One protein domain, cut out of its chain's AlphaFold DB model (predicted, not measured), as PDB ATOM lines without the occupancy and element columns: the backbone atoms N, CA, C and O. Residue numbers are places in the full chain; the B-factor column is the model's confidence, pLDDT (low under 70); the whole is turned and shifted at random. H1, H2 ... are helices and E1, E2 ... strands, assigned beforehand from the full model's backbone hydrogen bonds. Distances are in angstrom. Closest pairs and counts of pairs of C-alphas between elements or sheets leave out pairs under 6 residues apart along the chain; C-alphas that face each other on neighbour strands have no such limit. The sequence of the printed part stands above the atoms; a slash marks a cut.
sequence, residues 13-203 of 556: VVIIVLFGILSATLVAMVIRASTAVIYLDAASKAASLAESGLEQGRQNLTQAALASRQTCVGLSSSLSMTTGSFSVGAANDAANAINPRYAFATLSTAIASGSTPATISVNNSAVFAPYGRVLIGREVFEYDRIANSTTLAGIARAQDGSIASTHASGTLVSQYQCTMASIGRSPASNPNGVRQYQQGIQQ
ATOM      1  N   VAL A  13      30.477  13.560 -26.686       82.50
ATOM      2  CA  VAL A  13      29.582  14.488 -25.971       82.50
ATOM      3  C   VAL A  13      28.517  13.729 -25.177       82.50
ATOM      4  O   VAL A  13      28.303  14.039 -24.009       82.50
ATOM      5  N   VAL A  14      27.893  12.702 -25.761       84.94
ATOM      6  CA  VAL A  14      26.898  11.867 -25.065       84.94
ATOM      7  C   VAL A  14      27.520  11.150 -23.864       84.94
ATOM      8  O   VAL A  14      26.922  11.138 -22.791       84.94
ATOM      9  N   ILE A  15      28.736  10.614 -24.003       86.25
ATOM     10  CA  ILE A  15      29.469   9.974 -22.903       86.25
ATOM     11  C   ILE A  15      29.801  10.993 -21.801       86.25
ATOM     12  O   ILE A  15      29.577  10.702 -20.630       86.25
ATOM     13  N   ILE A  16      30.268  12.198 -22.145       87.62
ATOM     14  CA  ILE A  16      30.569  13.255 -21.164       87.62
ATOM     15  C   ILE A  16      29.304  13.692 -20.414       87.62
ATOM     16  O   ILE A  16      29.339  13.834 -19.193       87.62
ATOM     17  N   VAL A  17      28.176  13.859 -21.110       88.69
ATOM     18  CA  VAL A  17      26.888  14.202 -20.481       88.69
ATOM     19  C   VAL A  17      26.409  13.072 -19.567       88.69
ATOM     20  O   VAL A  17      25.999  13.344 -18.439       88.69
ATOM     21  N   LEU A  18      26.520  11.811 -19.995       88.88
ATOM     22  CA  LEU A  18      26.184  10.648 -19.167       88.88
ATOM     23  C   LEU A  18      27.045  10.582 -17.903       88.88
ATOM     24  O   LEU A  18      26.492  10.439 -16.815       88.88
ATOM     25  N   PHE A  19      28.367  10.749 -18.012       90.25
ATOM     26  CA  PHE A  19      29.258  10.799 -16.848       90.25
ATOM     27  C   PHE A  19      28.991  12.017 -15.957       90.25
ATOM     28  O   PHE A  19      29.083  11.895 -14.736       90.25
ATOM     29  N   GLY A  20      28.608  13.165 -16.521       90.31
ATOM     30  CA  GLY A  20      28.194  14.347 -15.760       90.31
ATOM     31  C   GLY A  20      26.932  14.095 -14.929       90.31
ATOM     32  O   GLY A  20      26.906  14.407 -13.740       90.31
ATOM     33  N   ILE A  21      25.919  13.453 -15.519       90.88
ATOM     34  CA  ILE A  21      24.680  13.073 -14.823       90.88
ATOM     35  C   ILE A  21      24.957  11.992 -13.764       90.88
ATOM     36  O   ILE A  21      24.486  12.109 -12.634       90.88
ATOM     37  N   LEU A  22      25.760  10.970 -14.081       90.31
ATOM     38  CA  LEU A  22      26.167   9.927 -13.127       90.31
ATOM     39  C   LEU A  22      26.960  10.501 -11.945       90.31
ATOM     40  O   LEU A  22      26.720  10.132 -10.799       90.31
ATOM     41  N   SER A  23      27.855  11.454 -12.198       87.75
ATOM     42  CA  SER A  23      28.625  12.119 -11.139       87.75
ATOM     43  C   SER A  23      27.728  12.994 -10.261       87.75
ATOM     44  O   SER A  23      27.810  12.928  -9.037       87.75
ATOM     45  N   ALA A  24      26.821  13.773 -10.861       86.31
ATOM     46  CA  ALA A  24      25.879  14.610 -10.119       86.31
ATOM     47  C   ALA A  24      24.903  13.777  -9.269       86.31
ATOM     48  O   ALA A  24      24.625  14.127  -8.122       86.31
ATOM     49  N   THR A  25      24.415  12.656  -9.805       86.69
ATOM     50  CA  THR A  25      23.535  11.733  -9.070       86.69
ATOM     51  C   THR A  25      24.269  11.025  -7.934       86.69
ATOM     52  O   THR A  25      23.713  10.940  -6.840       86.69
ATOM     53  N   LEU A  26      25.524  10.606  -8.130       87.25
ATOM     54  CA  LEU A  26      26.355  10.032  -7.067       87.25
ATOM     55  C   LEU A  26      26.596  11.037  -5.930       87.25
ATOM     56  O   LEU A  26      26.393  10.702  -4.766       87.25
ATOM     57  N   VAL A  27      26.962  12.282  -6.250       86.31
ATOM     58  CA  VAL A  27      27.152  13.344  -5.246       86.31
ATOM     59  C   VAL A  27      25.847  13.630  -4.500       86.31
ATOM     60  O   VAL A  27      25.840  13.688  -3.270       86.31
ATOM     61  N   ALA A  28      24.722  13.741  -5.213       80.38
ATOM     62  CA  ALA A  28      23.414  13.937  -4.592       80.38
ATOM     63  C   ALA A  28      23.018  12.763  -3.679       80.38
ATOM     64  O   ALA A  28      22.452  12.986  -2.607       80.38
ATOM     65  N   MET A  29      23.335  11.525  -4.071       85.75
ATOM     66  CA  MET A  29      23.092  10.328  -3.267       85.75
ATOM     67  C   MET A  29      23.955  10.315  -2.001       85.75
ATOM     68  O   MET A  29      23.426  10.065  -0.923       85.75
ATOM     69  N   VAL A  30      25.246  10.647  -2.100       82.44
ATOM     70  CA  VAL A  30      26.160  10.720  -0.944       82.44
ATOM     71  C   VAL A  30      25.724  11.806   0.040       82.44
ATOM     72  O   VAL A  30      25.673  11.552   1.242       82.44
ATOM     73  N   ILE A  31      25.331  12.987  -0.447       78.56
ATOM     74  CA  ILE A  31      24.831  14.070   0.414       78.56
ATOM     75  C   ILE A  31      23.547  13.630   1.130       78.56
ATOM     76  O   ILE A  31      23.466  13.749   2.351       78.56
ATOM     77  N   ARG A  32      22.572  13.053   0.412       73.62
ATOM     78  CA  ARG A  32      21.323  12.549   1.017       73.62
ATOM     79  C   ARG A  32      21.559  11.410   2.010       73.62
ATOM     80  O   ARG A  32      20.895  11.361   3.039       73.62
ATOM     81  N   ALA A  33      22.498  10.511   1.725       73.25
ATOM     82  CA  ALA A  33      22.873   9.448   2.648       73.25
ATOM     83  C   ALA A  33      23.514  10.026   3.920       73.25
ATOM     84  O   ALA A  33      23.159   9.618   5.022       73.25
ATOM     85  N   SER A  34      24.394  11.024   3.789       80.69
ATOM     86  CA  SER A  34      25.042  11.670   4.936       80.69
ATOM     87  C   SER A  34      24.053  12.417   5.836       80.69
ATOM     88  O   SER A  34      24.120  12.286   7.057       80.69
ATOM     89  N   THR A  35      23.076  13.128   5.262       80.44
ATOM     90  CA  THR A  35      22.032  13.800   6.046       80.44
ATOM     91  C   THR A  35      21.102  12.792   6.711       80.44
ATOM     92  O   THR A  35      20.809  12.940   7.894       80.44
ATOM     93  N   ALA A  36      20.695  11.730   6.009       81.31
ATOM     94  CA  ALA A  36      19.883  10.661   6.590       81.31
ATOM     95  C   ALA A  36      20.572   9.988   7.790       81.31
ATOM     96  O   ALA A  36      19.921   9.747   8.803       81.31
ATOM     97  N   VAL A  37      21.886   9.743   7.715       84.62
ATOM     98  CA  VAL A  37      22.670   9.193   8.836       84.62
ATOM     99  C   VAL A  37      22.696  10.154  10.025       84.62
ATOM    100  O   VAL A  37      22.484   9.714  11.152       84.62
ATOM    101  N   ILE A  38      22.882  11.459   9.792       83.44
ATOM    102  CA  ILE A  38      22.842  12.475  10.858       83.44
ATOM    103  C   ILE A  38      21.473  12.487  11.548       83.44
ATOM    104  O   ILE A  38      21.412  12.532  12.775       83.44
ATOM    105  N   TYR A  39      20.377  12.420  10.786       85.56
ATOM    106  CA  TYR A  39      19.027  12.380  11.354       85.56
ATOM    107  C   TYR A  39      18.759  11.094  12.145       85.56
ATOM    108  O   TYR A  39      18.175  11.161  13.226       85.56
ATOM    109  N   LEU A  40      19.201   9.937  11.645       86.62
ATOM    110  CA  LEU A  40      19.013   8.652  12.324       86.62
ATOM    111  C   LEU A  40      19.814   8.580  13.635       86.62
ATOM    112  O   LEU A  40      19.282   8.183  14.673       86.62
ATOM    113  N   ASP A  41      21.072   9.023  13.606       89.31
ATOM    114  CA  ASP A  41      21.935   9.111  14.787       89.31
ATOM    115  C   ASP A  41      21.355  10.091  15.819       89.31
ATOM    116  O   ASP A  41      21.174   9.733  16.985       89.31
ATOM    117  N   ALA A  42      20.957  11.291  15.387       89.44
ATOM    118  CA  ALA A  42      20.340  12.285  16.263       89.44
ATOM    119  C   ALA A  42      19.021  11.791  16.882       89.44
ATOM    120  O   ALA A  42      18.752  12.061  18.052       89.44
ATOM    121  N   ALA A  43      18.210  11.042  16.131       88.31
ATOM    122  CA  ALA A  43      16.984  10.427  16.632       88.31
ATOM    123  C   ALA A  43      17.255   9.397  17.740       88.31
ATOM    124  O   ALA A  43      16.591   9.435  18.776       88.31
ATOM    125  N   SER A  44      18.240   8.516  17.548       89.19
ATOM    126  CA  SER A  44      18.617   7.521  18.562       89.19
ATOM    127  C   SER A  44      19.151   8.175  19.842       89.19
ATOM    128  O   SER A  44      18.731   7.827  20.942       89.19
ATOM    129  N   LYS A  45      19.987   9.213  19.710       92.31
ATOM    130  CA  LYS A  45      20.485   9.999  20.848       92.31
ATOM    131  C   LYS A  45      19.359  10.725  21.575       92.31
ATOM    132  O   LYS A  45      19.335  10.745  22.803       92.31
ATOM    133  N   ALA A  46      18.419  11.313  20.835       92.75
ATOM    134  CA  ALA A  46      17.254  11.970  21.414       92.75
ATOM    135  C   ALA A  46      16.375  10.988  22.207       92.75
ATOM    136  O   ALA A  46      15.875  11.372  23.260       92.75
ATOM    137  N   ALA A  47      16.232   9.735  21.758       91.69
ATOM    138  CA  ALA A  47      15.516   8.692  22.500       91.69
ATOM    139  C   ALA A  47      16.179   8.404  23.857       91.69
ATOM    140  O   ALA A  47      15.535   8.553  24.893       91.69
ATOM    141  N   SER A  48      17.485   8.117  23.880       92.50
ATOM    142  CA  SER A  48      18.208   7.859  25.137       92.50
ATOM    143  C   SER A  48      18.215   9.067  26.084       92.50
ATOM    144  O   SER A  48      18.180   8.914  27.306       92.50
ATOM    145  N   LEU A  49      18.234  10.290  25.544       94.69
ATOM    146  CA  LEU A  49      18.092  11.516  26.337       94.69
ATOM    147  C   LEU A  49      16.683  11.643  26.933       94.69
ATOM    148  O   LEU A  49      16.550  12.031  28.093       94.69
ATOM    149  N   ALA A  50      15.639  11.299  26.174       93.38
ATOM    150  CA  ALA A  50      14.270  11.284  26.677       93.38
ATOM    151  C   ALA A  50      14.106  10.251  27.807       93.38
ATOM    152  O   ALA A  50      13.579  10.616  28.857       93.38
ATOM    153  N   GLU A  51      14.631   9.030  27.649       92.88
ATOM    154  CA  GLU A  51      14.671   7.990  28.698       92.88
ATOM    155  C   GLU A  51      15.412   8.468  29.950       92.88
ATOM    156  O   GLU A  51      14.909   8.339  31.062       92.88
ATOM    157  N   SER A  52      16.572   9.106  29.778       93.50
ATOM    158  CA  SER A  52      17.329   9.677  30.900       93.50
ATOM    159  C   SER A  52      16.509  10.723  31.663       93.50
ATOM    160  O   SER A  52      16.522  10.759  32.894       93.50
ATOM    161  N   GLY A  53      15.760  11.564  30.945       94.62
ATOM    162  CA  GLY A  53      14.860  12.524  31.577       94.62
ATOM    163  C   GLY A  53      13.656  11.872  32.259       94.62
ATOM    164  O   GLY A  53      13.243  12.352  33.313       94.62
ATOM    165  N   LEU A  54      13.133  10.763  31.729       92.75
ATOM    166  CA  LEU A  54      12.105   9.966  32.403       92.75
ATOM    167  C   LEU A  54      12.627   9.370  33.718       92.75
ATOM    168  O   LEU A  54      11.952   9.491  34.739       92.75
ATOM    169  N   GLU A  55      13.846   8.827  33.740       92.44
ATOM    170  CA  GLU A  55      14.466   8.341  34.978       92.44
ATOM    171  C   GLU A  55      14.671   9.461  36.002       92.44
ATOM    172  O   GLU A  55      14.349   9.291  37.180       92.44
ATOM    173  N   GLN A  56      15.128  10.639  35.564       94.00
ATOM    174  CA  GLN A  56      15.227  11.806  36.444       94.00
ATOM    175  C   GLN A  56      13.853  12.209  36.998       94.00
ATOM    176  O   GLN A  56      13.723  12.482  38.192       94.00
ATOM    177  N   GLY A  57      12.819  12.229  36.152       93.75
ATOM    178  CA  GLY A  57      11.452  12.541  36.562       93.75
ATOM    179  C   GLY A  57      10.902  11.532  37.569       93.75
ATOM    180  O   GLY A  57      10.354  11.923  38.601       93.75
ATOM    181  N   ARG A  58      11.129  10.234  37.329       91.88
ATOM    182  CA  ARG A  58      10.755   9.152  38.246       91.88
ATOM    183  C   ARG A  58      11.398   9.353  39.610       91.88
ATOM    184  O   ARG A  58      10.697   9.303  40.620       91.88
ATOM    185  N   GLN A  59      12.707   9.599  39.645       91.25
ATOM    186  CA  GLN A  59      13.429   9.848  40.891       91.25
ATOM    187  C   GLN A  59      12.846  11.062  41.619       91.25
ATOM    188  O   GLN A  59      12.488  10.945  42.787       91.25
ATOM    189  N   ASN A  60      12.632  12.185  40.926       93.06
ATOM    190  CA  ASN A  60      12.058  13.396  41.521       93.06
ATOM    191  C   ASN A  60      10.672  13.164  42.149       93.06
ATOM    192  O   ASN A  60      10.397  13.697  43.223       93.06
ATOM    193  N   LEU A  61       9.809  12.365  41.511       91.06
ATOM    194  CA  LEU A  61       8.463  12.055  42.014       91.06
ATOM    195  C   LEU A  61       8.452  11.015  43.145       91.06
ATOM    196  O   LEU A  61       7.501  10.973  43.925       91.06
ATOM    197  N   THR A  62       9.480  10.166  43.235       89.19
ATOM    198  CA  THR A  62       9.524   9.021  44.167       89.19
ATOM    199  C   THR A  62      10.574   9.154  45.267       89.19
ATOM    200  O   THR A  62      10.730   8.229  46.061       89.19
ATOM    201  N   GLN A  63      11.247  10.309  45.376       89.56
ATOM    202  CA  GLN A  63      12.230  10.583  46.430       89.56
ATOM    203  C   GLN A  63      11.704  10.190  47.808       89.56
ATOM    204  O   GLN A  63      10.620  10.621  48.202       89.56
ATOM    205  N   ALA A  64      12.477   9.416  48.566       85.19
ATOM    206  CA  ALA A  64      12.039   8.956  49.879       85.19
ATOM    207  C   ALA A  64      11.847  10.129  50.857       85.19
ATOM    208  O   ALA A  64      10.812  10.213  51.513       85.19
ATOM    209  N   ALA A  65      12.801  11.068  50.893       87.94
ATOM    210  CA  ALA A  65      12.695  12.295  51.680       87.94
ATOM    211  C   ALA A  65      11.700  13.275  51.039       87.94
ATOM    212  O   ALA A  65      11.904  13.728  49.906       87.94
ATOM    213  N   LEU A  66      10.646  13.647  51.773       89.81
ATOM    214  CA  LEU A  66       9.566  14.477  51.230       89.81
ATOM    215  C   LEU A  66      10.037  15.887  50.857       89.81
ATOM    216  O   LEU A  66       9.542  16.452  49.886       89.81
ATOM    217  N   ALA A  67      11.031  16.431  51.566       88.50
ATOM    218  CA  ALA A  67      11.602  17.750  51.279       88.50
ATOM    219  C   ALA A  67      12.315  17.837  49.914       88.50
ATOM    220  O   ALA A  67      12.456  18.927  49.362       88.50
ATOM    221  N   SER A  68      12.777  16.705  49.373       90.38
ATOM    222  CA  SER A  68      13.439  16.626  48.062       90.38
ATOM    223  C   SER A  68      12.511  16.137  46.951       90.38
ATOM    224  O   SER A  68      12.901  16.149  45.783       90.38
ATOM    225  N   ARG A  69      11.299  15.689  47.297       91.88
ATOM    226  CA  ARG A  69      10.312  15.188  46.341       91.88
ATOM    227  C   ARG A  69       9.690  16.359  45.582       91.88
ATOM    228  O   ARG A  69       9.316  17.365  46.178       91.88
ATOM    229  N   GLN A  70       9.566  16.233  44.264       93.38
ATOM    230  CA  GLN A  70       8.785  17.171  43.457       93.38
ATOM    231  C   GLN A  70       7.320  16.733  43.404       93.38
ATOM    232  O   GLN A  70       6.993  15.552  43.524       93.38
ATOM    233  N   THR A  71       6.429  17.703  43.226       92.69
ATOM    234  CA  THR A  71       5.002  17.451  43.008       92.69
ATOM    235  C   THR A  71       4.763  17.007  41.565       92.69
ATOM    236  O   THR A  71       5.566  17.308  40.686       92.69
ATOM    237  N   CYS A  72       3.651  16.326  41.293       91.50
ATOM    238  CA  CYS A  72       3.270  15.935  39.937       91.50
ATOM    239  C   CYS A  72       3.164  17.160  39.020       91.50
ATOM    240  O   CYS A  72       3.851  17.254  38.008       91.50
ATOM    241  N   VAL A  73       2.352  18.143  39.421       86.25
ATOM    242  CA  VAL A  73       2.100  19.363  38.633       86.25
ATOM    243  C   VAL A  73       3.326  20.284  38.582       86.25
ATOM    244  O   VAL A  73       3.522  21.003  37.607       86.25
ATOM    245  N   GLY A  74       4.166  20.266  39.619       89.56
ATOM    246  CA  GLY A  74       5.395  21.057  39.704       89.56
ATOM    247  C   GLY A  74       6.638  20.350  39.166       89.56
ATOM    248  O   GLY A  74       7.734  20.897  39.302       89.56
ATOM    249  N   LEU A  75       6.500  19.154  38.584       93.44
ATOM    250  CA  LEU A  75       7.611  18.416  37.996       93.44
ATOM    251  C   LEU A  75       8.234  19.258  36.883       93.44
ATOM    252  O   LEU A  75       7.585  19.583  35.887       93.44
ATOM    253  N   SER A  76       9.500  19.608  37.066       94.25
ATOM    254  CA  SER A  76      10.271  20.361  36.086       94.25
ATOM    255  C   SER A  76      11.750  20.103  36.313       94.25
ATOM    256  O   SER A  76      12.292  20.344  37.397       94.25
ATOM    257  N   SER A  77      12.414  19.557  35.304       94.88
ATOM    258  CA  SER A  77      13.862  19.373  35.290       94.88
ATOM    259  C   SER A  77      14.374  19.424  33.863       94.88
ATOM    260  O   SER A  77      13.764  18.880  32.945       94.88
ATOM    261  N   SER A  78      15.512  20.078  33.665       94.81
ATOM    262  CA  SER A  78      16.181  20.105  32.369       94.81
ATOM    263  C   SER A  78      17.680  19.999  32.564       94.81
ATOM    264  O   SER A  78      18.230  20.578  33.501       94.81
ATOM    265  N   LEU A  79      18.327  19.250  31.680       95.12
ATOM    266  CA  LEU A  79      19.773  19.115  31.650       95.12
ATOM    267  C   LEU A  79      20.247  19.291  30.212       95.12
ATOM    268  O   LEU A  79      19.694  18.701  29.283       95.12
ATOM    269  N   SER A  80      21.280  20.109  30.039       94.06
ATOM    270  CA  SER A  80      21.947  20.312  28.758       94.06
ATOM    271  C   SER A  80      23.371  19.781  28.840       94.06
ATOM    272  O   SER A  80      24.106  20.094  29.776       94.06
ATOM    273  N   MET A  81      23.747  18.970  27.862       90.81
ATOM    274  CA  MET A  81      25.055  18.343  27.716       90.81
ATOM    275  C   MET A  81      25.617  18.673  26.332       90.81
ATOM    276  O   MET A  81      24.907  19.114  25.428       90.81
ATOM    277  N   THR A  82      26.904  18.408  26.119       85.44
ATOM    278  CA  THR A  82      27.558  18.643  24.820       85.44
ATOM    279  C   THR A  82      26.918  17.839  23.680       85.44
ATOM    280  O   THR A  82      26.907  18.284  22.537       85.44
ATOM    281  N   THR A  83      26.361  16.662  23.978       83.56
ATOM    282  CA  THR A  83      25.775  15.728  23.000       83.56
ATOM    283  C   THR A  83      24.272  15.926  22.762       83.56
ATOM    284  O   THR A  83      23.715  15.344  21.826       83.56
ATOM    285  N   GLY A  84      23.604  16.752  23.571       93.81
ATOM    286  CA  GLY A  84      22.155  16.933  23.533       93.81
ATOM    287  C   GLY A  84      21.588  17.446  24.851       93.81
ATOM    288  O   GLY A  84      22.326  17.761  25.779       93.81
ATOM    289  N   SER A  85      20.270  17.548  24.936       96.06
ATOM    290  CA  SER A  85      19.573  17.967  26.152       96.06
ATOM    291  C   SER A  85      18.312  17.147  26.374       96.06
ATOM    292  O   SER A  85      17.752  16.581  25.432       96.06
ATOM    293  N   PHE A  86      17.850  17.100  27.619       96.19
ATOM    294  CA  PHE A  86      16.509  16.631  27.939       96.19
ATOM    295  C   PHE A  86      15.772  17.637  28.818       96.19
ATOM    296  O   PHE A  86      16.376  18.405  29.571       96.19
ATOM    297  N   SER A  87      14.449  17.610  28.726       96.25
ATOM    298  CA  SER A  87      13.542  18.318  29.627       96.25
ATOM    299  C   SER A  87      12.418  17.379  30.033       96.25
ATOM    300  O   SER A  87      11.755  16.850  29.142       96.25
ATOM    301  N   VAL A  88      12.182  17.211  31.329       96.19
ATOM    302  CA  VAL A  88      11.074  16.429  31.883       96.19
ATOM    303  C   VAL A  88      10.137  17.327  32.684       96.19
ATOM    304  O   VAL A  88      10.586  18.204  33.427       96.19
ATOM    305  N   GLY A  89       8.835  17.111  32.524       95.75
ATOM    306  CA  GLY A  89       7.792  17.794  33.280       95.75
ATOM    307  C   GLY A  89       6.501  16.986  33.344       95.75
ATOM    308  O   GLY A  89       6.415  15.903  32.763       95.75
ATOM    309  N   ALA A  90       5.490  17.500  34.046       93.75
ATOM    310  CA  ALA A  90       4.155  16.904  34.011       93.75
ATOM    311  C   ALA A  90       3.634  16.871  32.563       93.75
ATOM    312  O   ALA A  90       3.758  17.852  31.824       93.75
ATOM    313  N   ALA A  91       3.054  15.746  32.145       93.19
ATOM    314  CA  ALA A  91       2.398  15.673  30.848       93.19
ATOM    315  C   ALA A  91       1.160  16.583  30.838       93.19
ATOM    316  O   ALA A  91       0.467  16.727  31.846       93.19
ATOM    317  N   ASN A  92       0.881  17.192  29.686       91.62
ATOM    318  CA  ASN A  92      -0.306  18.018  29.507       91.62
ATOM    319  C   ASN A  92      -1.534  17.126  29.268       91.62
ATOM    320  O   ASN A  92      -1.892  16.854  28.121       91.62
ATOM    321  N   ASP A  93      -2.135  16.640  30.352       91.75
ATOM    322  CA  ASP A  93      -3.363  15.850  30.327       91.75
ATOM    323  C   ASP A  93      -4.390  16.315  31.370       91.75
ATOM    324  O   ASP A  93      -4.097  17.095  32.281       91.75
ATOM    325  N   ALA A  94      -5.631  15.849  31.200       91.50
ATOM    326  CA  ALA A  94      -6.761  16.269  32.016       91.50
ATOM    327  C   ALA A  94      -6.633  15.858  33.490       91.50
ATOM    328  O   ALA A  94      -7.077  16.606  34.360       91.50
ATOM    329  N   ALA A  95      -6.011  14.712  33.783       91.38
ATOM    330  CA  ALA A  95      -5.843  14.242  35.153       91.38
ATOM    331  C   ALA A  95      -4.803  15.087  35.902       91.38
ATOM    332  O   ALA A  95      -5.044  15.530  37.027       91.38
ATOM    333  N   ASN A  96      -3.676  15.377  35.253       92.75
ATOM    334  CA  ASN A  96      -2.634  16.247  35.789       92.75
ATOM    335  C   ASN A  96      -3.133  17.678  36.022       92.75
ATOM    336  O   ASN A  96      -2.726  18.308  36.998       92.75
ATOM    337  N   ALA A  97      -4.055  18.178  35.193       88.62
ATOM    338  CA  ALA A  97      -4.627  19.517  35.343       88.62
ATOM    339  C   ALA A  97      -5.399  19.727  36.663       88.62
ATOM    340  O   ALA A  97      -5.530  20.863  37.118       88.62
ATOM    341  N   ILE A  98      -5.901  18.655  37.287       84.94
ATOM    342  CA  ILE A  98      -6.720  18.713  38.512       84.94
ATOM    343  C   ILE A  98      -6.105  17.955  39.697       84.94
ATOM    344  O   ILE A  98      -6.814  17.681  40.665       84.94
ATOM    345  N   ASN A  99      -4.799  17.650  39.634       90.50
ATOM    346  CA  ASN A  99      -4.104  16.649  40.454       90.50
ATOM    347  C   ASN A  99      -4.727  15.251  40.249       90.50
ATOM    348  O   ASN A  99      -5.873  15.015  40.644       90.50
ATOM    349  N   PRO A 100      -3.980  14.270  39.713       91.94
ATOM    350  CA  PRO A 100      -4.553  12.982  39.325       91.94
ATOM    351  C   PRO A 100      -5.201  12.240  40.501       91.94
ATOM    352  O   PRO A 100      -6.156  11.496  40.319       91.94
ATOM    353  N   ARG A 101      -4.771  12.502  41.742       93.25
ATOM    354  CA  ARG A 101      -5.357  11.880  42.939       93.25
ATOM    355  C   ARG A 101      -6.811  12.304  43.188       93.25
ATOM    356  O   ARG A 101      -7.491  11.628  43.951       93.25
ATOM    357  N   TYR A 102      -7.276  13.406  42.597       94.69
ATOM    358  CA  TYR A 102      -8.650  13.917  42.707       94.69
ATOM    359  C   TYR A 102      -9.497  13.619  41.463       94.69
ATOM    360  O   TYR A 102     -10.695  13.920  41.457       94.69
ATOM    361  N   ALA A 103      -8.891  13.050  40.417       95.31
ATOM    362  CA  ALA A 103      -9.570  12.668  39.191       95.31
ATOM    363  C   ALA A 103     -10.270  11.315  39.376       95.31
ATOM    364  O   ALA A 103      -9.633  10.293  39.658       95.31
ATOM    365  N   PHE A 104     -11.592  11.306  39.199       96.88
ATOM    366  CA  PHE A 104     -12.387  10.089  39.284       96.88
ATOM    367  C   PHE A 104     -13.587  10.094  38.348       96.88
ATOM    368  O   PHE A 104     -14.145  11.139  38.006       96.88
ATOM    369  N   ALA A 105     -14.019   8.888  38.011       97.69
ATOM    370  CA  ALA A 105     -15.278   8.607  37.350       97.69
ATOM    371  C   ALA A 105     -15.988   7.457  38.075       97.69
ATOM    372  O   ALA A 105     -15.510   6.930  39.082       97.69
ATOM    373  N   THR A 106     -17.130   7.047  37.545       97.00
ATOM    374  CA  THR A 106     -17.950   5.974  38.098       97.00
ATOM    375  C   THR A 106     -18.143   4.888  37.052       97.00
ATOM    376  O   THR A 106     -18.506   5.196  35.914       97.00
ATOM    377  N   LEU A 107     -17.953   3.623  37.438       96.81
ATOM    378  CA  LEU A 107     -18.254   2.475  36.585       96.81
ATOM    379  C   LEU A 107     -19.719   2.486  36.154       96.81
ATOM    380  O   LEU A 107     -20.620   2.549  36.990       96.81
ATOM    381  N   SER A 108     -19.960   2.372  34.853       96.50
ATOM    382  CA  SER A 108     -21.310   2.210  34.301       96.50
ATOM    383  C   SER A 108     -21.734   0.741  34.264       96.50
ATOM    384  O   SER A 108     -22.911   0.428  34.441       96.50
ATOM    385  N   THR A 109     -20.778  -0.173  34.107       93.81
ATOM    386  CA  THR A 109     -20.998  -1.621  34.059       93.81
ATOM    387  C   THR A 109     -20.183  -2.326  35.139       93.81
ATOM    388  O   THR A 109     -19.124  -1.854  35.546       93.81
ATOM    389  N   ALA A 110     -20.712  -3.439  35.650       93.25
ATOM    390  CA  ALA A 110     -19.997  -4.262  36.618       93.25
ATOM    391  C   ALA A 110     -18.861  -5.050  35.941       93.25
ATOM    392  O   ALA A 110     -18.954  -5.392  34.760       93.25
ATOM    393  N   ILE A 111     -17.824  -5.374  36.709       93.56
ATOM    394  CA  ILE A 111     -16.685  -6.202  36.302       93.56
ATOM    395  C   ILE A 111     -16.651  -7.425  37.223       93.56
ATOM    396  O   ILE A 111     -16.603  -7.272  38.440       93.56
ATOM    397  N   ALA A 112     -16.681  -8.632  36.662       89.50
ATOM    398  CA  ALA A 112     -16.571  -9.876  37.430       89.50
ATOM    399  C   ALA A 112     -15.100 -10.229  37.704       89.50
ATOM    400  O   ALA A 112     -14.245  -9.930  36.871       89.50
ATOM    401  N   SER A 113     -14.787 -10.906  38.812       80.38
ATOM    402  CA  SER A 113     -13.408 -11.275  39.190       80.38
ATOM    403  C   SER A 113     -12.656 -12.117  38.145       80.38
ATOM    404  O   SER A 113     -11.460 -11.925  37.962       80.38
ATOM    405  N   GLY A 114     -13.343 -12.992  37.397       76.62
ATOM    406  CA  GLY A 114     -12.714 -13.958  36.477       76.62
ATOM    407  C   GLY A 114     -12.514 -13.524  35.017       76.62
ATOM    408  O   GLY A 114     -12.044 -14.324  34.212       76.62
ATOM    409  N   SER A 115     -12.891 -12.302  34.628       76.19
ATOM    410  CA  SER A 115     -12.790 -11.839  33.232       76.19
ATOM    411  C   SER A 115     -11.883 -10.620  33.105       76.19
ATOM    412  O   SER A 115     -12.103  -9.635  33.806       76.19
ATOM    413  N   THR A 116     -10.934 -10.625  32.169       84.62
ATOM    414  CA  THR A 116     -10.251  -9.396  31.729       84.62
ATOM    415  C   THR A 116     -11.107  -8.742  30.647       84.62
ATOM    416  O   THR A 116     -11.140  -9.251  29.524       84.62
ATOM    417  N   PRO A 117     -11.866  -7.671  30.953       89.75
ATOM    418  CA  PRO A 117     -12.693  -7.037  29.941       89.75
ATOM    419  C   PRO A 117     -11.781  -6.323  28.942       89.75
ATOM    420  O   PRO A 117     -10.796  -5.726  29.343       89.75
ATOM    421  N   ALA A 118     -12.110  -6.317  27.651       92.56
ATOM    422  CA  ALA A 118     -11.337  -5.535  26.676       92.56
ATOM    423  C   ALA A 118     -11.464  -4.012  26.901       92.56
ATOM    424  O   ALA A 118     -10.631  -3.230  26.434       92.56
ATOM    425  N   THR A 119     -12.527  -3.595  27.599       95.62
ATOM    426  CA  THR A 119     -12.878  -2.199  27.865       95.62
ATOM    427  C   THR A 119     -13.516  -2.024  29.240       95.62
ATOM    428  O   THR A 119     -14.283  -2.882  29.674       95.62
ATOM    429  N   ILE A 120     -13.303  -0.869  29.865       96.56
ATOM    430  CA  ILE A 120     -14.029  -0.430  31.063       96.56
ATOM    431  C   ILE A 120     -14.950   0.730  30.680       96.56
ATOM    432  O   ILE A 120     -14.497   1.722  30.104       96.56
ATOM    433  N   SER A 121     -16.236   0.619  31.018       97.38
ATOM    434  CA  SER A 121     -17.220   1.682  30.794       97.38
ATOM    435  C   SER A 121     -17.368   2.563  32.033       97.38
ATOM    436  O   SER A 121     -17.672   2.076  33.124       97.38
ATOM    437  N   VAL A 122     -17.196   3.869  31.851       98.00
ATOM    438  CA  VAL A 122     -17.294   4.909  32.880       98.00
ATOM    439  C   VAL A 122     -18.262   6.008  32.452       98.00
ATOM    440  O   VAL A 122     -18.471   6.243  31.265       98.00
ATOM    441  N   ASN A 123     -18.821   6.740  33.413       97.62
ATOM    442  CA  ASN A 123     -19.724   7.857  33.120       97.62
ATOM    443  C   ASN A 123     -19.029   9.077  32.478       97.62
ATOM    444  O   ASN A 123     -19.702   9.879  31.835       97.62
ATOM    445  N   ASN A 124     -17.717   9.244  32.672       97.00
ATOM    446  CA  ASN A 124     -16.929  10.328  32.089       97.00
ATOM    447  C   ASN A 124     -15.450   9.924  31.991       97.00
ATOM    448  O   ASN A 124     -14.775   9.832  33.013       97.00
ATOM    449  N   SER A 125     -14.931   9.697  30.783       96.75
ATOM    450  CA  SER A 125     -13.511   9.374  30.583       96.75
ATOM    451  C   SER A 125     -12.604  10.605  30.474       96.75
ATOM    452  O   SER A 125     -11.391  10.471  30.592       96.75
ATOM    453  N   ALA A 126     -13.164  11.809  30.297       95.94
ATOM    454  CA  ALA A 126     -12.395  13.030  30.038       95.94
ATOM    455  C   ALA A 126     -11.575  13.525  31.242       95.94
ATOM    456  O   ALA A 126     -10.782  14.446  31.095       95.94
ATOM    457  N   VAL A 127     -11.775  12.942  32.426       95.62
ATOM    458  CA  VAL A 127     -11.002  13.241  33.644       95.62
ATOM    459  C   VAL A 127      -9.690  12.461  33.728       95.62
ATOM    460  O   VAL A 127      -8.861  12.773  34.577       95.62
ATOM    461  N   PHE A 128      -9.518  11.429  32.897       96.31
ATOM    462  CA  PHE A 128      -8.356  10.549  32.938       96.31
ATOM    463  C   PHE A 128      -7.263  11.000  31.963       96.31
ATOM    464  O   PHE A 128      -7.515  11.708  30.985       96.31
ATOM    465  N   ALA A 129      -6.038  10.548  32.217       94.50
ATOM    466  CA  ALA A 129      -4.943  10.632  31.266       94.50
ATOM    467  C   ALA A 129      -5.272   9.809  29.999       94.50
ATOM    468  O   ALA A 129      -6.045   8.848  30.078       94.50
ATOM    469  N   PRO A 130      -4.691  10.130  28.828       92.62
ATOM    470  CA  PRO A 130      -4.985   9.435  27.572       92.62
ATOM    471  C   PRO A 130      -4.769   7.918  27.622       92.62
ATOM    472  O   PRO A 130      -5.463   7.194  26.916       92.62
ATOM    473  N   TYR A 131      -3.847   7.461  28.470       91.75
ATOM    474  CA  TYR A 131      -3.516   6.072  28.786       91.75
ATOM    475  C   TYR A 131      -2.976   6.018  30.226       91.75
ATOM    476  O   TYR A 131      -2.685   7.064  30.820       91.75
ATOM    477  N   GLY A 132      -2.812   4.821  30.791       91.69
ATOM    478  CA  GLY A 132      -2.156   4.639  32.083       91.69
ATOM    479  C   GLY A 132      -2.915   3.734  33.035       91.69
ATOM    480  O   GLY A 132      -3.502   2.743  32.623       91.69
ATOM    481  N   ARG A 133      -2.897   4.063  34.330       93.00
ATOM    482  CA  ARG A 133      -3.496   3.238  35.383       93.00
ATOM    483  C   ARG A 133      -4.637   3.903  36.126       93.00
ATOM    484  O   ARG A 133      -4.558   5.080  36.494       93.00
ATOM    485  N   VAL A 134      -5.656   3.103  36.424       95.19
ATOM    486  CA  VAL A 134      -6.759   3.448  37.322       95.19
ATOM    487  C   VAL A 134      -6.863   2.451  38.473       95.19
ATOM    488  O   VAL A 134      -6.529   1.278  38.329       95.19
ATOM    489  N   LEU A 135      -7.345   2.925  39.619       95.19
ATOM    490  CA  LEU A 135      -7.612   2.125  40.813       95.19
ATOM    491  C   LEU A 135      -9.128   2.007  41.000       95.19
ATOM    492  O   LEU A 135      -9.823   3.024  41.116       95.19
ATOM    493  N   ILE A 136      -9.630   0.772  41.035       95.38
ATOM    494  CA  ILE A 136     -11.044   0.438  41.255       95.38
ATOM    495  C   ILE A 136     -11.110  -0.516  42.442       95.38
ATOM    496  O   ILE A 136     -10.455  -1.557  42.440       95.38
ATOM    497  N   GLY A 137     -11.856  -0.162  43.492       94.06
ATOM    498  CA  GLY A 137     -11.731  -0.872  44.768       94.06
ATOM    499  C   GLY A 137     -10.270  -0.841  45.230       94.06
ATOM    500  O   GLY A 137      -9.718   0.244  45.372       94.06
ATOM    501  N   ARG A 138      -9.640  -2.008  45.402       91.56
ATOM    502  CA  ARG A 138      -8.200  -2.152  45.703       91.56
ATOM    503  C   ARG A 138      -7.385  -2.714  44.525       91.56
ATOM    504  O   ARG A 138      -6.218  -3.050  44.701       91.56
ATOM    505  N   GLU A 139      -7.997  -2.835  43.348       93.44
ATOM    506  CA  GLU A 139      -7.392  -3.425  42.153       93.44
ATOM    507  C   GLU A 139      -6.889  -2.347  41.191       93.44
ATOM    508  O   GLU A 139      -7.604  -1.393  40.861       93.44
ATOM    509  N   VAL A 140      -5.661  -2.531  40.710       93.44
ATOM    510  CA  VAL A 140      -5.029  -1.658  39.725       93.44
ATOM    511  C   VAL A 140      -5.263  -2.216  38.325       93.44
ATOM    512  O   VAL A 140      -4.903  -3.353  38.014       93.44
ATOM    513  N   PHE A 141      -5.837  -1.378  37.469       94.19
ATOM    514  CA  PHE A 141      -6.038  -1.637  36.051       94.19
ATOM    515  C   PHE A 141      -5.105  -0.743  35.242       94.19
ATOM    516  O   PHE A 141      -4.947   0.433  35.567       94.19
ATOM    517  N   GLU A 142      -4.541  -1.275  34.167       93.94
ATOM    518  CA  GLU A 142      -3.861  -0.504  33.125       93.94
ATOM    519  C   GLU A 142      -4.759  -0.424  31.886       93.94
ATOM    520  O   GLU A 142      -5.511  -1.357  31.613       93.94
ATOM    521  N   TYR A 143      -4.738   0.709  31.186       94.31
ATOM    522  CA  TYR A 143      -5.478   0.955  29.953       94.31
ATOM    523  C   TYR A 143      -4.590   1.663  28.926       94.31
ATOM    524  O   TYR A 143      -3.927   2.655  29.236       94.31
ATOM    525  N   ASP A 144      -4.632   1.193  27.684       93.00
ATOM    526  CA  ASP A 144      -3.785   1.706  26.602       93.00
ATOM    527  C   ASP A 144      -4.313   2.999  25.974       93.00
ATOM    528  O   ASP A 144      -3.549   3.755  25.377       93.00
ATOM    529  N   ARG A 145      -5.633   3.235  26.019       94.12
ATOM    530  CA  ARG A 145      -6.240   4.448  25.443       94.12
ATOM    531  C   ARG A 145      -7.631   4.779  25.977       94.12
ATOM    532  O   ARG A 145      -8.409   3.893  26.338       94.12
ATOM    533  N   ILE A 146      -8.010   6.050  25.868       96.56
ATOM    534  CA  ILE A 146      -9.412   6.492  25.887       96.56
ATOM    535  C   ILE A 146     -10.029   6.239  24.502       96.56
ATOM    536  O   ILE A 146      -9.645   6.863  23.516       96.56
ATOM    537  N   ALA A 147     -10.992   5.318  24.411       97.25
ATOM    538  CA  ALA A 147     -11.640   4.973  23.140       97.25
ATOM    539  C   ALA A 147     -12.743   5.968  22.741       97.25
ATOM    540  O   ALA A 147     -12.972   6.198  21.557       97.25
ATOM    541  N   ASN A 148     -13.451   6.526  23.723       96.94
ATOM    542  CA  ASN A 148     -14.469   7.570  23.567       96.94
ATOM    543  C   ASN A 148     -14.758   8.214  24.940       96.94
ATOM    544  O   ASN A 148     -14.135   7.845  25.936       96.94
ATOM    545  N   SER A 149     -15.735   9.126  25.017       96.38
ATOM    546  CA  SER A 149     -16.112   9.881  26.229       96.38
ATOM    547  C   SER A 149     -16.579   9.044  27.433       96.38
ATOM    548  O   SER A 149     -16.756   9.591  28.520       96.38
ATOM    549  N   THR A 150     -16.771   7.734  27.270       97.44
ATOM    550  CA  THR A 150     -17.272   6.826  28.319       97.44
ATOM    551  C   THR A 150     -16.496   5.512  28.409       97.44
ATOM    552  O   THR A 150     -16.886   4.621  29.156       97.44
ATOM    553  N   THR A 151     -15.411   5.339  27.648       97.81
ATOM    554  CA  THR A 151     -14.760   4.026  27.511       97.81
ATOM    555  C   THR A 151     -13.241   4.122  27.587       97.81
ATOM    556  O   THR A 151     -12.618   4.802  26.767       97.81
ATOM    557  N   LEU A 152     -12.654   3.374  28.524       97.62
ATOM    558  CA  LEU A 152     -11.227   3.040  28.559       97.62
ATOM    559  C   LEU A 152     -11.026   1.688  27.860       97.62
ATOM    560  O   LEU A 152     -11.838   0.780  28.054       97.62
ATOM    561  N   ALA A 153      -9.992   1.541  27.034       96.94
ATOM    562  CA  ALA A 153      -9.753   0.338  26.230       96.94
ATOM    563  C   ALA A 153      -8.294  -0.126  26.299       96.94
ATOM    564  O   ALA A 153      -7.413   0.661  26.636       96.94
ATOM    565  N   GLY A 154      -8.061  -1.392  25.933       95.12
ATOM    566  CA  GLY A 154      -6.737  -2.018  26.040       95.12
ATOM    567  C   GLY A 154      -6.413  -2.325  27.495       95.12
ATOM    568  O   GLY A 154      -5.450  -1.813  28.041       95.12
ATOM    569  N   ILE A 155      -7.318  -3.047  28.161       95.00
ATOM    570  CA  ILE A 155      -7.282  -3.208  29.613       95.00
ATOM    571  C   ILE A 155      -6.407  -4.396  30.010       95.00
ATOM    572  O   ILE A 155      -6.639  -5.520  29.560       95.00
ATOM    573  N   ALA A 156      -5.496  -4.160  30.948       93.12
ATOM    574  CA  ALA A 156      -4.837  -5.195  31.732       93.12
ATOM    575  C   ALA A 156      -5.264  -5.085  33.206       93.12
ATOM    576  O   ALA A 156      -5.372  -3.993  33.762       93.12
ATOM    577  N   ARG A 157      -5.542  -6.228  33.837       91.12
ATOM    578  CA  ARG A 157      -6.045  -6.336  35.221       91.12
ATOM    579  C   ARG A 157      -4.960  -6.765  36.192       91.12
ATOM    580  O   ARG A 157      -3.918  -7.235  35.739       91.12
ATOM    581  N   ALA A 158      -5.239  -6.662  37.494       88.69
ATOM    582  CA  ALA A 158      -4.365  -7.172  38.553       88.69
ATOM    583  C   ALA A 158      -2.909  -6.684  38.410       88.69
ATOM    584  O   ALA A 158      -1.948  -7.434  38.572       88.69
ATOM    585  N   GLN A 159      -2.745  -5.416  38.030       90.00
ATOM    586  CA  GLN A 159      -1.428  -4.800  37.919       90.00
ATOM    587  C   GLN A 159      -0.896  -4.457  39.313       90.00
ATOM    588  O   GLN A 159      -1.649  -4.459  40.290       90.00
ATOM    589  N   ASP A 160       0.401  -4.156  39.409       85.69
ATOM    590  CA  ASP A 160       1.035  -3.717  40.662       85.69
ATOM    591  C   ASP A 160       0.843  -4.710  41.826       85.69
ATOM    592  O   ASP A 160       0.731  -4.311  42.971       85.69
ATOM    593  N   GLY A 161       0.761  -6.017  41.547       83.38
ATOM    594  CA  GLY A 161       0.543  -7.051  42.574       83.38
ATOM    595  C   GLY A 161      -0.864  -7.097  43.174       83.38
ATOM    596  O   GLY A 161      -1.112  -7.905  44.064       83.38
ATOM    597  N   SER A 162      -1.795  -6.273  42.682       87.94
ATOM    598  CA  SER A 162      -3.189  -6.334  43.120       87.94
ATOM    599  C   SER A 162      -3.892  -7.607  42.638       87.94
ATOM    600  O   SER A 162      -3.426  -8.305  41.740       87.94
ATOM    601  N   ILE A 163      -5.044  -7.909  43.233       85.88
ATOM    602  CA  ILE A 163      -5.828  -9.113  42.949       85.88
ATOM    603  C   ILE A 163      -7.031  -8.744  42.076       85.88
ATOM    604  O   ILE A 163      -7.639  -7.688  42.259       85.88
ATOM    605  N   ALA A 164      -7.384  -9.618  41.130       89.75
ATOM    606  CA  ALA A 164      -8.587  -9.456  40.324       89.75
ATOM    607  C   ALA A 164      -9.843  -9.637  41.189       89.75
ATOM    608  O   ALA A 164     -10.111 -10.732  41.683       89.75
ATOM    609  N   SER A 165     -10.634  -8.573  41.338       90.56
ATOM    610  CA  SER A 165     -11.824  -8.569  42.195       90.56
ATOM    611  C   SER A 165     -13.105  -8.242  41.428       90.56
ATOM    612  O   SER A 165     -13.098  -7.789  40.281       90.56
ATOM    613  N   THR A 166     -14.244  -8.488  42.060       92.62
ATOM    614  CA  THR A 166     -15.561  -8.141  41.540       92.62
ATOM    615  C   THR A 166     -15.883  -6.698  41.897       92.62
ATOM    616  O   THR A 166     -15.895  -6.306  43.064       92.62
ATOM    617  N   HIS A 167     -16.218  -5.903  40.885       93.75
ATOM    618  CA  HIS A 167     -16.588  -4.498  41.032       93.75
ATOM    619  C   HIS A 167     -18.014  -4.300  40.540       93.75
ATOM    620  O   HIS A 167     -18.305  -4.488  39.359       93.75
ATOM    621  N   ALA A 168     -18.927  -3.914  41.428       93.75
ATOM    622  CA  ALA A 168     -20.299  -3.623  41.026       93.75
ATOM    623  C   ALA A 168     -20.399  -2.297  40.241       93.75
ATOM    624  O   ALA A 168     -19.584  -1.387  40.400       93.75
ATOM    625  N   SER A 169     -21.436  -2.163  39.406       94.12
ATOM    626  CA  SER A 169     -21.739  -0.884  38.744       94.12
ATOM    627  C   SER A 169     -21.886   0.228  39.790       94.12
ATOM    628  O   SER A 169     -22.333  -0.005  40.916       94.12
ATOM    629  N   GLY A 170     -21.439   1.438  39.470       93.94
ATOM    630  CA  GLY A 170     -21.391   2.552  40.410       93.94
ATOM    631  C   GLY A 170     -20.121   2.628  41.271       93.94
ATOM    632  O   GLY A 170     -20.020   3.561  42.066       93.94
ATOM    633  N   THR A 171     -19.191   1.660  41.193       95.81
ATOM    634  CA  THR A 171     -17.902   1.757  41.913       95.81
ATOM    635  C   THR A 171     -17.089   2.916  41.349       95.81
ATOM    636  O   THR A 171     -17.122   3.180  40.145       95.81
ATOM    637  N   LEU A 172     -16.354   3.606  42.217       97.00
ATOM    638  CA  LEU A 172     -15.504   4.720  41.819       97.00
ATOM    639  C   LEU A 172     -14.212   4.219  41.165       97.00
ATOM    640  O   LEU A 172     -13.562   3.297  41.657       97.00
ATOM    641  N   VAL A 173     -13.852   4.864  40.059       97.44
ATOM    642  CA  VAL A 173     -12.637   4.634  39.276       97.44
ATOM    643  C   VAL A 173     -11.740   5.845  39.465       97.44
ATOM    644  O   VAL A 173     -12.118   6.948  39.077       97.44
ATOM    645  N   SER A 174     -10.570   5.655  40.067       96.31
ATOM    646  CA  SER A 174      -9.638   6.742  40.398       96.31
ATOM    647  C   SER A 174      -8.469   6.746  39.424       96.31
ATOM    648  O   SER A 174      -7.901   5.679  39.198       96.31
ATOM    649  N   GLN A 175      -8.043   7.899  38.896       95.19
ATOM    650  CA  GLN A 175      -6.737   7.951  38.229       95.19
ATOM    651  C   GLN A 175      -5.663   7.594  39.258       95.19
ATOM    652  O   GLN A 175      -5.632   8.171  40.342       95.19
ATOM    653  N   TYR A 176      -4.786   6.647  38.925       93.44
ATOM    654  CA  TYR A 176      -3.811   6.089  39.864       93.44
ATOM    655  C   TYR A 176      -2.357   6.406  39.496       93.44
ATOM    656  O   TYR A 176      -1.436   5.730  39.939       93.44
ATOM    657  N   GLN A 177      -2.122   7.436  38.681       91.75
ATOM    658  CA  GLN A 177      -0.777   7.845  38.287       91.75
ATOM    659  C   GLN A 177      -0.682   9.339  37.999       91.75
ATOM    660  O   GLN A 177      -1.654   9.960  37.582       91.75
ATOM    661  N   CYS A 178       0.520   9.876  38.170       92.25
ATOM    662  CA  CYS A 178       0.977  11.108  37.548       92.25
ATOM    663  C   CYS A 178       1.643  10.769  36.215       92.25
ATOM    664  O   CYS A 178       2.592   9.983  36.202       92.25
ATOM    665  N   THR A 179       1.179  11.348  35.111       92.69
ATOM    666  CA  THR A 179       1.845  11.177  33.814       92.69
ATOM    667  C   THR A 179       2.937  12.232  33.672       92.69
ATOM    668  O   THR A 179       2.671  13.425  33.795       92.69
ATOM    669  N   MET A 180       4.166  11.831  33.379       93.44
ATOM    670  CA  MET A 180       5.258  12.749  33.052       93.44
ATOM    671  C   MET A 180       5.644  12.627  31.583       93.44
ATOM    672  O   MET A 180       5.464  11.574  30.978       93.44
ATOM    673  N   ALA A 181       6.169  13.705  31.013       94.19
ATOM    674  CA  ALA A 181       6.664  13.775  29.647       94.19
ATOM    675  C   ALA A 181       8.122  14.236  29.651       94.19
ATOM    676  O   ALA A 181       8.442  15.269  30.241       94.19
ATOM    677  N   SER A 182       8.990  13.498  28.966       95.50
ATOM    678  CA  SER A 182      10.388  13.853  28.737       95.50
ATOM    679  C   SER A 182      10.630  14.084  27.252       95.50
ATOM    680  O   SER A 182      10.240  13.266  26.421       95.50
ATOM    681  N   ILE A 183      11.277  15.196  26.916       95.31
ATOM    682  CA  ILE A 183      11.649  15.559  25.549       95.31
ATOM    683  C   ILE A 183      13.170  15.561  25.456       95.31
ATOM    684  O   ILE A 183      13.823  16.437  26.029       95.31
ATOM    685  N   GLY A 184      13.720  14.611  24.707       95.38
ATOM    686  CA  GLY A 184      15.131  14.551  24.350       95.38
ATOM    687  C   GLY A 184      15.405  15.277  23.033       95.38
ATOM    688  O   GLY A 184      14.616  15.204  22.087       95.38
ATOM    689  N   ARG A 185      16.524  16.000  22.970       95.38
ATOM    690  CA  ARG A 185      16.958  16.805  21.818       95.38
ATOM    691  C   ARG A 185      18.422  16.528  21.506       95.38
ATOM    692  O   ARG A 185      19.270  16.637  22.390       95.38
ATOM    693  N   SER A 186      18.733  16.215  20.250       93.75
ATOM    694  CA  SER A 186      20.116  16.051  19.794       93.75
ATOM    695  C   SER A 186      20.347  16.737  18.440       93.75
ATOM    696  O   SER A 186      19.603  16.480  17.488       93.75
ATOM    697  N   PRO A 187      21.371  17.603  18.311       91.31
ATOM    698  CA  PRO A 187      22.123  18.253  19.396       91.31
ATOM    699  C   PRO A 187      21.234  19.187  20.250       91.31
ATOM    700  O   PRO A 187      20.059  19.383  19.954       91.31
ATOM    701  N   ALA A 188      21.782  19.759  21.331       87.19
ATOM    702  CA  ALA A 188      21.007  20.557  22.293       87.19
ATOM    703  C   ALA A 188      20.420  21.851  21.688       87.19
ATOM    704  O   ALA A 188      19.317  22.262  22.043       87.19
ATOM    705  N   SER A 189      21.154  22.483  20.770       85.75
ATOM    706  CA  SER A 189      20.739  23.671  20.017       85.75
ATOM    707  C   SER A 189      20.442  23.300  18.569       85.75
ATOM    708  O   SER A 189      21.267  22.624  17.956       85.75
ATOM    709  N   ASN A 190      19.335  23.792  18.006       87.12
ATOM    710  CA  ASN A 190      18.888  23.461  16.644       87.12
ATOM    711  C   ASN A 190      18.871  21.935  16.405       87.12
ATOM    712  O   ASN A 190      19.657  21.428  15.603       87.12
ATOM    713  N   PRO A 191      18.035  21.191  17.155       88.44
ATOM    714  CA  PRO A 191      18.064  19.736  17.141       88.44
ATOM    715  C   PRO A 191      17.714  19.179  15.761       88.44
ATOM    716  O   PRO A 191      16.728  19.582  15.146       88.44
ATOM    717  N   ASN A 192      18.495  18.194  15.322       89.19
ATOM    718  CA  ASN A 192      18.182  17.375  14.151       89.19
ATOM    719  C   ASN A 192      17.294  16.183  14.540       89.19
ATOM    720  O   ASN A 192      16.567  15.658  13.705       89.19
ATOM    721  N   GLY A 193      17.339  15.764  15.808       88.94
ATOM    722  CA  GLY A 193      16.490  14.727  16.382       88.94
ATOM    723  C   GLY A 193      15.773  15.234  17.629       88.94
ATOM    724  O   GLY A 193      16.401  15.776  18.542       88.94
ATOM    725  N   VAL A 194      14.459  15.030  17.667       91.75
ATOM    726  CA  VAL A 194      13.618  15.240  18.849       91.75
ATOM    727  C   VAL A 194      12.837  13.954  19.098       91.75
ATOM    728  O   VAL A 194      12.324  13.339  18.158       91.75
ATOM    729  N   ARG A 195      12.787  13.519  20.354       92.75
ATOM    730  CA  ARG A 195      11.963  12.394  20.806       92.75
ATOM    731  C   ARG A 195      11.242  12.788  22.074       92.75
ATOM    732  O   ARG A 195      11.818  13.479  22.912       92.75
ATOM    733  N   GLN A 196       9.993  12.363  22.192       92.44
ATOM    734  CA  GLN A 196       9.194  12.600  23.377       92.44
ATOM    735  C   GLN A 196       8.649  11.276  23.888       92.44
ATOM    736  O   GLN A 196       7.869  10.620  23.206       92.44
ATOM    737  N   TYR A 197       9.026  10.937  25.114       92.06
ATOM    738  CA  TYR A 197       8.487   9.793  25.831       92.06
ATOM    739  C   TYR A 197       7.658  10.264  27.004       92.06
ATOM    740  O   TYR A 197       7.891  11.333  27.573       92.06
ATOM    741  N   GLN A 198       6.671   9.464  27.362       91.69
ATOM    742  CA  GLN A 198       5.845   9.715  28.523       91.69
ATOM    743  C   GLN A 198       5.724   8.455  29.374       91.69
ATOM    744  O   GLN A 198       5.834   7.352  28.849       91.69
ATOM    745  N   GLN A 199       5.516   8.625  30.677       89.81
ATOM    746  CA  GLN A 199       5.485   7.537  31.656       89.81
ATOM    747  C   GLN A 199       4.532   7.876  32.804       89.81
ATOM    748  O   GLN A 199       4.491   9.015  33.265       89.81
ATOM    749  N   GLY A 200       3.792   6.881  33.290       89.19
ATOM    750  CA  GLY A 200       2.935   7.002  34.469       89.19
ATOM    751  C   GLY A 200       3.641   6.569  35.752       89.19
ATOM    752  O   GLY A 200       4.160   5.457  35.820       89.19
ATOM    753  N   ILE A 201       3.628   7.411  36.787       88.81
ATOM    754  CA  ILE A 201       4.146   7.086  38.124       88.81
ATOM    755  C   ILE A 201       3.007   7.094  39.136       88.81
ATOM    756  O   ILE A 201       2.385   8.135  39.365       88.81
ATOM    757  N   GLN A 202       2.757   5.951  39.772       89.31
ATOM    758  CA  GLN A 202       1.760   5.828  40.836       89.31
ATOM    759  C   GLN A 202       2.092   6.746  42.007       89.31
ATOM    760  O   GLN A 202       3.256   6.958  42.343       89.31
ATOM    761  N   GLN A 203       1.062   7.318  42.620       84.25
ATOM    762  CA  GLN A 203       1.242   8.332  43.653       84.25
ATOM    763  C   GLN A 203       0.608   7.893  44.974       84.25
ATOM    764  O   GLN A 203      -0.524   7.425  44.983       84.25
TER     765      GLN A 203
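What this domain is: This is residues 13 to 203 of the 556 residues of an uncharacterized protein of Legionella oakridgensis (UniProt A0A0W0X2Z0). One long helix, H1, is the shaft of a club-like shape: its first part, residues 13 to 34, sticks out free, and its later part packs on one face of a four-stranded sheet, E1 E2 E9 E10. Beyond one end of that sheet sits a head, a six-stranded sheet curled like part of a barrel, E3 E8 E5 E6 E7 E4. The printed part has 191 residues, with named elements in the order H1 E1 E2 H2 E3 E4 E5 E6 E7 E8 E9 E10; its class is mixed, helices and strands, and both sheets are antiparallel, in the orders given. It is loose and elongated, with a radius of gyration of the C-alphas of 23.6 A and spans of 85 by 44 by 26 A.

How they stand to each other: H1, residues 13 to 62, is on the sheet of E1, residues 76 to 81, E2, residues 84 to 90, E9, residues 178 to 186, and E10, residues 193 to 201, which gives two layers, a helix on one face of a sheet. The closest C-alphas of H1 and E9 are those of Ala 50 and Gly 184, 4.1 A apart. In H1 every O i to N i+4 pair is within hydrogen-bond range. E1 and E2 form a hairpin, with N 79 and O 86 at 3.0 A; E2 and E9 have N 87 and O 183 at 3.0 A; the hairpin E9 and E10 has N 182 and O 197 at 2.8 A. H2, residues 94 to 97, too short for an O i to N i+4 pair, only grazes this sheet with residues 95 to 97. In the strongly twisted second sheet, E3, residues 104 to 106, and E4, residues 119 to 121, are the edge strands. E5, residues 132 to 136, E6, residues 139 to 148, and E7, residues 151 to 159, form a meander, each strand the antiparallel neighbour of the one before; N 134 and O 141 are 2.9 A apart, N 142 and O 156 2.9 A. With E4 before them or E8, residues 172 to 175, after them, they form a Greek key, the first of four strands beside the fourth: N 120 and O 152 of E4 and E7 are 2.9 A apart, N 135 and O 174 of E5 and E8 2.8 A. E8 runs on into E9 at 23 degrees.

Where its parts are: H1 begins at C-alpha 13, (29.582, 14.488, -25.971), and is 73.2 A long. E6 is 22.7 A long, E9 26.6 A and E10 26.1 A, ending at C-alpha 201, (4.146, 7.086, 38.124).

The domain as a whole: The C-alphas of Val 13 and Ala 168, the two farthest apart, are 85.5 A apart. The printed part has no cut. The links H1 to E1, E3 to E4 and E7 to E8 are long. The mean pLDDT of the printed part is 91.2, and no printed residue is under 70.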